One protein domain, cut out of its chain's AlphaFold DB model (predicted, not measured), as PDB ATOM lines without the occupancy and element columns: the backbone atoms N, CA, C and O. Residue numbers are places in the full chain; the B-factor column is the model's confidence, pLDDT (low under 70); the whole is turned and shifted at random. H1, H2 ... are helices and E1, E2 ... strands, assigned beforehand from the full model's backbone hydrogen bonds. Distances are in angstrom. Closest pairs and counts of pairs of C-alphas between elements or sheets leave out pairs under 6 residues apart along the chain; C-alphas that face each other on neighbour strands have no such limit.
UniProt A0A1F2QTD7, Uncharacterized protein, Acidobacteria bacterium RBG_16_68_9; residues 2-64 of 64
ATOM      1  N   THR A   2      -5.411  35.895  32.746       84.12
ATOM      2  CA  THR A   2      -4.164  36.601  33.058       84.12
ATOM      3  C   THR A   2      -3.057  35.594  33.334       84.12
ATOM      4  O   THR A   2      -3.253  34.640  34.089       84.12
ATOM      5  N   GLU A   3      -1.891  35.797  32.728       90.69
ATOM      6  CA  GLU A   3      -0.712  34.978  33.003       90.69
ATOM      7  C   GLU A   3      -0.099  35.377  34.354       90.69
ATOM      8  O   GLU A   3       0.252  36.536  34.568       90.69
ATOM      9  N   ILE A   4       0.055  34.411  35.267       92.50
ATOM     10  CA  ILE A   4       0.755  34.612  36.542       92.50
ATOM     11  C   ILE A   4       2.143  33.992  36.436       92.50
ATOM     12  O   ILE A   4       2.281  32.779  36.263       92.50
ATOM     13  N   ARG A   5       3.177  34.818  36.605       95.19
ATOM     14  CA  ARG A   5       4.574  34.377  36.663       95.19
ATOM     15  C   ARG A   5       5.085  34.449  38.096       95.19
ATOM     16  O   ARG A   5       4.789  35.395  38.821       95.19
ATOM     17  N   LYS A   6       5.872  33.453  38.503       95.56
ATOM     18  CA  LYS A   6       6.570  33.470  39.793       95.56
ATOM     19  C   LYS A   6       7.943  34.102  39.617       95.56
ATOM     20  O   LYS A   6       8.672  33.748  38.692       95.56
ATOM     21  N   TYR A   7       8.303  34.995  40.532       96.38
ATOM     22  CA  TYR A   7       9.653  35.536  40.590       96.38
ATOM     23  C   TYR A   7      10.662  34.426  40.913       96.38
ATOM     24  O   TYR A   7      10.475  33.658  41.862       96.38
ATOM     25  N   ARG A   8      11.732  34.364  40.119       98.12
ATOM     26  CA  ARG A   8      12.900  33.521  40.362       98.12
ATOM     27  C   ARG A   8      14.060  34.423  40.764       98.12
ATOM     28  O   ARG A   8      14.415  35.338  40.027       98.12
ATOM     29  N   CYS A   9      14.632  34.151  41.927       96.00
ATOM     30  CA  CYS A   9      15.829  34.817  42.414       96.00
ATOM     31  C   CYS A   9      17.045  34.496  41.520       96.00
ATOM     32  O   CYS A   9      17.061  33.449  40.863       96.00
ATOM     33  N   PRO A  10      18.101  35.331  41.534       97.56
ATOM     34  CA  PRO A  10      19.342  35.057  40.800       97.56
ATOM     35  C   PRO A  10      20.025  33.735  41.189       97.56
ATOM     36  O   PRO A  10      20.694  33.128  40.363       97.56
ATOM     37  N   ASP A  11      19.813  33.261  42.421       95.25
ATOM     38  CA  ASP A  11      20.299  31.968  42.932       95.25
ATOM     39  C   ASP A  11      19.478  30.756  42.431       95.25
ATOM     40  O   ASP A  11      19.726  29.620  42.829       95.25
ATOM     41  N   GLY A  12      18.461  30.988  41.591       95.31
ATOM     42  CA  GLY A  12      17.545  29.969  41.076       95.31
ATOM     43  C   GLY A  12      16.371  29.636  42.004       95.31
ATOM     44  O   GLY A  12      15.469  28.895  41.608       95.31
ATOM     45  N   GLY A  13      16.329  30.192  43.216       96.69
ATOM     46  CA  GLY A  13      15.244  29.980  44.166       96.69
ATOM     47  C   GLY A  13      13.934  30.642  43.740       96.69
ATOM     48  O   GLY A  13      13.921  31.709  43.134       96.69
ATOM     49  N   VAL A  14      12.805  30.035  44.112       98.12
ATOM     50  CA  VAL A  14      11.470  30.637  43.964       98.12
ATOM     51  C   VAL A  14      10.913  30.905  45.367       98.12
ATOM     52  O   VAL A  14      10.477  29.961  46.034       98.12
ATOM     53  N   PRO A  15      10.943  32.161  45.863       97.44
ATOM     54  CA  PRO A  15      10.540  32.483  47.234       97.44
ATOM     55  C   PRO A  15       9.117  32.041  47.573       97.44
ATOM     56  O   PRO A  15       8.895  31.482  48.645       97.44
ATOM     57  N   PHE A  16       8.179  32.221  46.636       96.31
ATOM     58  CA  PHE A  16       6.789  31.801  46.808       96.31
ATOM     59  C   PHE A  16       6.677  30.296  47.086       96.31
ATOM     60  O   PHE A  16       6.005  29.901  48.035       96.31
ATOM     61  N   ASP A  17       7.387  29.463  46.319       96.88
ATOM     62  CA  ASP A  17       7.343  28.003  46.464       96.88
ATOM     63  C   ASP A  17       7.939  27.557  47.803       96.88
ATOM     64  O   ASP A  17       7.379  26.703  48.493       96.88
ATOM     65  N   ARG A  18       9.043  28.190  48.222       96.50
ATOM     66  CA  ARG A  18       9.653  27.942  49.537       96.50
ATOM     67  C   ARG A  18       8.717  28.348  50.680       96.50
ATOM     68  O   ARG A  18       8.638  27.634  51.677       96.50
ATOM     69  N   TRP A  19       8.029  29.480  50.556       96.31
ATOM     70  CA  TRP A  19       7.112  29.991  51.576       96.31
ATOM     71  C   TRP A  19       5.838  29.142  51.685       96.31
ATOM     72  O   TRP A  19       5.519  28.662  52.772       96.31
ATOM     73  N   ILE A  20       5.157  28.866  50.569       95.12
ATOM     74  CA  ILE A  20       3.896  28.106  50.566       95.12
ATOM     75  C   ILE A  20       4.090  26.651  51.021       95.12
ATOM     76  O   ILE A  20       3.185  26.041  51.594       95.12
ATOM     77  N   ALA A  21       5.280  26.080  50.797       95.38
ATOM     78  CA  ALA A  21       5.641  24.759  51.302       95.38
ATOM     79  C   ALA A  21       5.802  24.737  52.832       95.38
ATOM     80  O   ALA A  21       5.489  23.726  53.455       95.38
ATOM     81  N   LYS A  22       6.253  25.844  53.438       95.50
ATOM     82  CA  LYS A  22       6.449  25.981  54.892       95.50
ATOM     83  C   LYS A  22       5.180  26.385  55.650       95.50
ATOM     84  O   LYS A  22       5.165  26.296  56.879       95.50
ATOM     85  N   LEU A  23       4.134  26.826  54.951       93.31
ATOM     86  CA  LEU A  23       2.866  27.217  55.560       93.31
ATOM     87  C   LEU A  23       2.156  25.988  56.153       93.31
ATOM     88  O   LEU A  23       1.717  25.101  55.419       93.31
ATOM     89  N   ARG A  24       2.075  25.933  57.490       92.06
ATOM     90  CA  ARG A  24       1.524  24.788  58.242       92.06
ATOM     91  C   ARG A  24      -0.001  24.750  58.257       92.06
ATOM     92  O   ARG A  24      -0.576  23.669  58.303       92.06
ATOM     93  N   ASP A  25      -0.645  25.914  58.236       92.12
ATOM     94  CA  ASP A  25      -2.102  25.999  58.219       92.12
ATOM     95  C   ASP A  25      -2.632  25.603  56.832       92.12
ATOM     96  O   ASP A  25      -2.478  26.325  55.842       92.12
ATOM     97  N   GLY A  26      -3.254  24.424  56.766       92.31
ATOM     98  CA  GLY A  26      -3.833  23.893  55.537       92.31
ATOM     99  C   GLY A  26      -4.972  24.750  54.977       92.31
ATOM    100  O   GLY A  26      -5.132  24.802  53.758       92.31
ATOM    101  N   ARG A  27      -5.731  25.458  55.827       92.38
ATOM    102  CA  ARG A  27      -6.807  26.360  55.385       92.38
ATOM    103  C   ARG A  27      -6.220  27.610  54.754       92.38
ATOM    104  O   ARG A  27      -6.576  27.923  53.620       92.38
ATOM    105  N   ALA A  28      -5.256  28.243  55.423       92.50
ATOM    106  CA  ALA A  28      -4.520  29.381  54.870       92.50
ATOM    107  C   ALA A  28      -3.890  29.027  53.519       92.50
ATOM    108  O   ALA A  28      -4.064  29.742  52.532       92.50
ATOM    109  N   LYS A  29      -3.245  27.858  53.437       94.50
ATOM    110  CA  LYS A  29      -2.664  27.352  52.191       94.50
ATOM    111  C   LYS A  29      -3.705  27.176  51.085       94.50
ATOM    112  O   LYS A  29      -3.471  27.625  49.965       94.50
ATOM    113  N   ALA A  30      -4.853  26.566  51.381       94.12
ATOM    114  CA  ALA A  30      -5.928  26.391  50.408       94.12
ATOM    115  C   ALA A  30      -6.493  27.736  49.922       94.12
ATOM    116  O   ALA A  30      -6.677  27.919  48.720       94.12
ATOM    117  N   ARG A  31      -6.707  28.705  50.824       93.88
ATOM    118  CA  ARG A  31      -7.198  30.044  50.456       93.88
ATOM    119  C   ARG A  31      -6.230  30.800  49.555       93.88
ATOM    120  O   ARG A  31      -6.678  31.400  48.584       93.88
ATOM    121  N   VAL A  32      -4.925  30.719  49.821       94.50
ATOM    122  CA  VAL A  32      -3.894  31.291  48.940       94.50
ATOM    123  C   VAL A  32      -3.995  30.709  47.529       94.50
ATOM    124  O   VAL A  32      -4.005  31.463  46.559       94.50
ATOM    125  N   LEU A  33      -4.109  29.383  47.398       94.25
ATOM    126  CA  LEU A  33      -4.204  28.726  46.089       94.25
ATOM    127  C   LEU A  33      -5.484  29.111  45.334       94.25
ATOM    128  O   LEU A  33      -5.405  29.476  44.164       94.25
ATOM    129  N   VAL A  34      -6.635  29.117  46.014       94.69
ATOM    130  CA  VAL A  34      -7.911  29.550  45.421       94.69
ATOM    131  C   VAL A  34      -7.826  30.995  44.935       94.69
ATOM    132  O   VAL A  34      -8.252  31.294  43.821       94.69
ATOM    133  N   GLN A  35      -7.232  31.894  45.722       94.38
ATOM    134  CA  GLN A  35      -7.101  33.293  45.319       94.38
ATOM    135  C   GLN A  35      -6.190  33.460  44.091       94.38
ATOM    136  O   GLN A  35      -6.471  34.298  43.234       94.38
ATOM    137  N   LEU A  36      -5.135  32.648  43.954       94.19
ATOM    138  CA  LEU A  36      -4.314  32.627  42.738       94.19
ATOM    139  C   LEU A  36      -5.105  32.160  41.512       94.19
ATOM    140  O   LEU A  36      -4.910  32.700  40.425       94.19
ATOM    141  N   ASP A  37      -5.999  31.183  41.662       94.31
ATOM    142  CA  ASP A  37      -6.862  30.745  40.564       94.31
ATOM    143  C   ASP A  37      -7.881  31.824  40.178       94.31
ATOM    144  O   ASP A  37      -8.052  32.108  38.991       94.31
ATOM    145  N   CYS A  38      -8.465  32.522  41.154       93.69
ATOM    146  CA  CYS A  38      -9.294  33.703  40.905       93.69
ATOM    147  C   CYS A  38      -8.524  34.798  40.147       93.69
ATOM    148  O   CYS A  38      -9.041  35.360  39.180       93.69
ATOM    149  N   LEU A  39      -7.263  35.052  40.508       93.31
ATOM    150  CA  LEU A  39      -6.417  36.025  39.812       93.31
ATOM    151  C   LEU A  39      -6.175  35.663  38.342       93.31
ATOM    152  O   LEU A  39      -6.212  36.548  37.487       93.31
ATOM    153  N   LYS A  40      -5.993  34.377  38.012       93.38
ATOM    154  CA  LYS A  40      -5.879  33.921  36.609       93.38
ATOM    155  C   LYS A  40      -7.143  34.231  35.802       93.38
ATOM    156  O   LYS A  40      -7.068  34.463  34.592       93.38
ATOM    157  N   LEU A  41      -8.297  34.262  36.468       94.31
ATOM    158  CA  LEU A  41      -9.585  34.639  35.883       94.31
ATOM    159  C   LEU A  41      -9.804  36.162  35.829       94.31
ATOM    160  O   LEU A  41     -10.800  36.604  35.266       94.31
ATOM    161  N   GLY A  42      -8.878  36.966  36.359       92.31
ATOM    162  CA  GLY A  42      -8.998  38.427  36.427       92.31
ATOM    163  C   GLY A  42      -9.751  38.937  37.659       92.31
ATOM    164  O   GLY A  42     -10.064  40.122  37.736       92.31
ATOM    165  N   LEU A  43     -10.032  38.070  38.636       92.88
ATOM    166  CA  LEU A  43     -10.696  38.433  39.886       92.88
ATOM    167  C   LEU A  43      -9.639  38.769  40.945       92.88
ATOM    168  O   LEU A  43      -9.033  37.878  41.541       92.88
ATOM    169  N   LEU A  44      -9.411  40.066  41.167       85.56
ATOM    170  CA  LEU A  44      -8.302  40.556  41.995       85.56
ATOM    171  C   LEU A  44      -8.468  40.300  43.500       85.56
ATOM    172  O   LEU A  44      -7.469  40.192  44.201       85.56
ATOM    173  N   GLY A  45      -9.700  40.165  43.999       90.75
ATOM    174  CA  GLY A  45      -9.950  40.055  45.439       90.75
ATOM    175  C   GLY A  45      -9.563  41.333  46.192       90.75
ATOM    176  O   GLY A  45      -9.698  42.432  45.652       90.75
ATOM    177  N   ASP A  46      -9.096  41.188  47.435       93.88
ATOM    178  CA  ASP A  46      -8.597  42.307  48.240       93.88
ATOM    179  C   ASP A  46      -7.105  42.553  47.963       93.88
ATOM    180  O   ASP A  46      -6.261  41.696  48.226       93.88
ATOM    181  N   TRP A  47      -6.774  43.739  47.453       94.81
ATOM    182  CA  TRP A  47      -5.407  44.150  47.154       94.81
ATOM    183  C   TRP A  47      -5.150  45.605  47.553       94.81
ATOM    184  O   TRP A  47      -6.072  46.415  47.658       94.81
ATOM    185  N   LYS A  48      -3.877  45.953  47.771       96.00
ATOM    186  CA  LYS A  48      -3.459  47.310  48.150       96.00
ATOM    187  C   LYS A  48      -2.096  47.676  47.541       96.00
ATOM    188  O   LYS A  48      -1.216  46.823  47.489       96.00
ATOM    189  N   PRO A  49      -1.872  48.923  47.082       96.62
ATOM    190  CA  PRO A  49      -0.537  49.372  46.686       96.62
ATOM    191  C   PRO A  49       0.398  49.463  47.897       96.62
ATOM    192  O   PRO A  49       0.024  50.008  48.937       96.62
ATOM    193  N   VAL A  50       1.635  48.989  47.733       97.31
ATOM    194  CA  VAL A  50       2.704  49.095  48.747       97.31
ATOM    195  C   VAL A  50       3.885  49.961  48.285       97.31
ATOM    196  O   VAL A  50       4.860  50.120  49.012       97.31
ATOM    197  N   GLY A  51       3.780  50.571  47.099       97.12
ATOM    198  CA  GLY A  51       4.788  51.464  46.518       97.12
ATOM    199  C   GLY A  51       5.645  50.793  45.441       97.12
ATOM    200  O   GLY A  51       5.629  49.578  45.280       97.12
ATOM    201  N   GLY A  52       6.358  51.596  44.642       96.06
ATOM    202  CA  GLY A  52       7.275  51.090  43.605       96.06
ATOM    203  C   GLY A  52       6.614  50.256  42.498       96.06
ATOM    204  O   GLY A  52       7.265  49.396  41.917       96.06
ATOM    205  N   GLY A  53       5.316  50.457  42.238       95.88
ATOM    206  CA  GLY A  53       4.547  49.625  41.303       95.88
ATOM    207  C   GLY A  53       4.206  48.227  41.837       95.88
ATOM    208  O   GLY A  53       3.756  47.379  41.072       95.88
ATOM    209  N   VAL A  54       4.410  47.981  43.135       96.25
ATOM    210  CA  VAL A  54       4.098  46.717  43.806       96.25
ATOM    211  C   VAL A  54       2.761  46.827  44.536       96.25
ATOM    212  O   VAL A  54       2.437  47.848  45.155       96.25
ATOM    213  N   PHE A  55       1.995  45.741  44.486       95.38
ATOM    214  CA  PHE A  55       0.715  45.589  45.167       95.38
ATOM    215  C   PHE A  55       0.745  44.320  46.021       95.38
ATOM    216  O   PHE A  55       1.268  43.292  45.592       95.38
ATOM    217  N   GLU A  56       0.184  44.393  47.224       95.00
ATOM    218  CA  GLU A  56      -0.052  43.234  48.080       95.00
ATOM    219  C   GLU A  56      -1.453  42.669  47.834       95.00
ATOM    220  O   GLU A  56      -2.416  43.418  47.674       95.00
ATOM    221  N   LEU A  57      -1.559  41.342  47.826       94.06
ATOM    222  CA  LEU A  57      -2.817  40.603  47.813       94.06
ATOM    223  C   LEU A  57      -3.100  40.134  49.237       94.06
ATOM    224  O   LEU A  57      -2.305  39.389  49.813       94.06
ATOM    225  N   ARG A  58      -4.214  40.577  49.813       92.31
ATOM    226  CA  ARG A  58      -4.534  40.358  51.222       92.31
ATOM    227  C   ARG A  58      -5.518  39.208  51.352       92.31
ATOM    228  O   ARG A  58      -6.575  39.192  50.730       92.31
ATOM    229  N   ILE A  59      -5.156  38.232  52.175       90.44
ATOM    230  CA  ILE A  59      -5.978  37.057  52.452       90.44
ATOM    231  C   ILE A  59      -6.101  36.951  53.963       90.44
ATOM    232  O   ILE A  59      -5.135  36.633  54.651       90.44
ATOM    233  N   PHE A  60      -7.296  37.234  54.471       85.94
ATOM    234  CA  PHE A  60      -7.615  37.080  55.885       85.94
ATOM    235  C   PHE A  60      -7.971  35.621  56.157       85.94
ATOM    236  O   PHE A  60      -9.131  35.231  56.086       85.94
ATOM    237  N   GLU A  61      -6.954  34.803  56.411       79.62
ATOM    238  CA  GLU A  61      -7.132  33.409  56.809       79.62
ATOM    239  C   GLU A  61      -6.107  33.064  57.892       79.62
ATOM    240  O   GLU A  61      -4.907  32.989  57.631       79.62
ATOM    241  N   GLY A  62      -6.605  32.897  59.116       61.25
ATOM    242  CA  GLY A  62      -5.819  32.621  60.314       61.25
ATOM    243  C   GLY A  62      -6.538  33.119  61.569       61.25
ATOM    244  O   GLY A  62      -7.199  34.157  61.556       61.25
ATOM    245  N   LYS A  63      -6.426  32.374  62.674       57.81
ATOM    246  CA  LYS A  63      -6.703  32.899  64.018       57.81
ATOM    247  C   LYS A  63      -5.409  33.532  64.546       57.81
ATOM    248  O   LYS A  63      -4.730  32.903  65.351       57.81
ATOM    249  N   GLY A  64      -5.077  34.733  64.075       46.38
ATOM    250  CA  GLY A  64      -3.901  35.494  64.528       46.38
ATOM    251  C   GLY A  64      -2.856  35.715  63.452       46.38
ATOM    252  O   GLY A  64      -2.442  34.718  62.823       46.38
TER     253      GLY A  64
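AT A GLANCE: This is residues 2 to 64 of the 64 residues of an uncharacterized protein of Acidobacteria bacterium RBG_16_68_9 (UniProt A0A1F2QTD7). Two helices, H1 and H2, and the unnamed first stretch, residues 2 to 10, make the three sides of an open, roughly triangular frame, and a small two-stranded hairpin, E1 and E2, lies over to one side of it. The parts are loosely put together: H1 and H2 have few backbone contacts, and E2 is apart from both helices. The printed part has 63 residues, with two named helices followed by two named strands, in the order H1, H2, E1, E2; the two-stranded sheet is antiparallel, and the class is mixed, helices and strands. The whole is only just loose, close to compact, with a radius of gyration of the C-alphas of 12.8 A, and the C-alphas span 34 by 25 by 23 A.

IN THESE COORDINATES: Residues 2 to 14 hold no named element, and their C-alphas lie 10 to 21 A from the mean of all C-alphas. H1 follows, residues 15 to 22, 10.8 A from first to last C-alpha, with C-alpha 15 at (10.540, 32.483, 47.234). H2, residues 26 to 40, is the longest helix at 21.5 A; its C-alpha 40 is at (-5.879, 33.921, 36.609). E1 is residues 47 to 51, 12.6 A long. E2 is residues 54 to 57, 10.1 A long, and ends at C-alpha 57, (-2.817, 40.603, 47.813).

HOW THE PARTS SIT: H1 and H2 are close but not clearly touching; their closest C-alphas, those of Ile 20 and Lys 29, are 6.8 A apart. They run opposite ways at a shallow tilt of 32 degrees, with centres 13.4 A apart. In both H1 and H2 every O i to N i+4 pair is within hydrogen-bond range. E1 and E2 form a hairpin of antiparallel neighbour strands, with 152 degrees between their directions. Across this pair N 48 and O 56 are within hydrogen-bond range at 2.9 A, and N 56 and O 48 at 2.8 A. The C-alphas of Pro 49 and Phe 55 face each other at 4.3 A. H1 is apart from E1 and from E2, and H2 is apart from E2.

THE WHOLE: The two C-alphas farthest apart are those of Pro 10 and Lys 63, 35.0 A, and the first and last printed C-alphas, Thr 2 and Gly 64, are 31.5 A apart. The printed part has no cut and ends at residue 64, the chain's last residue. The links from H1 to H2 and from E1 to E2 are tight, the link from H2 to E1 is short, and no link between named elements is long. The mean pLDDT of the printed part is 92.1; residues 62 to 64 are under 70, where the model's confidence is low.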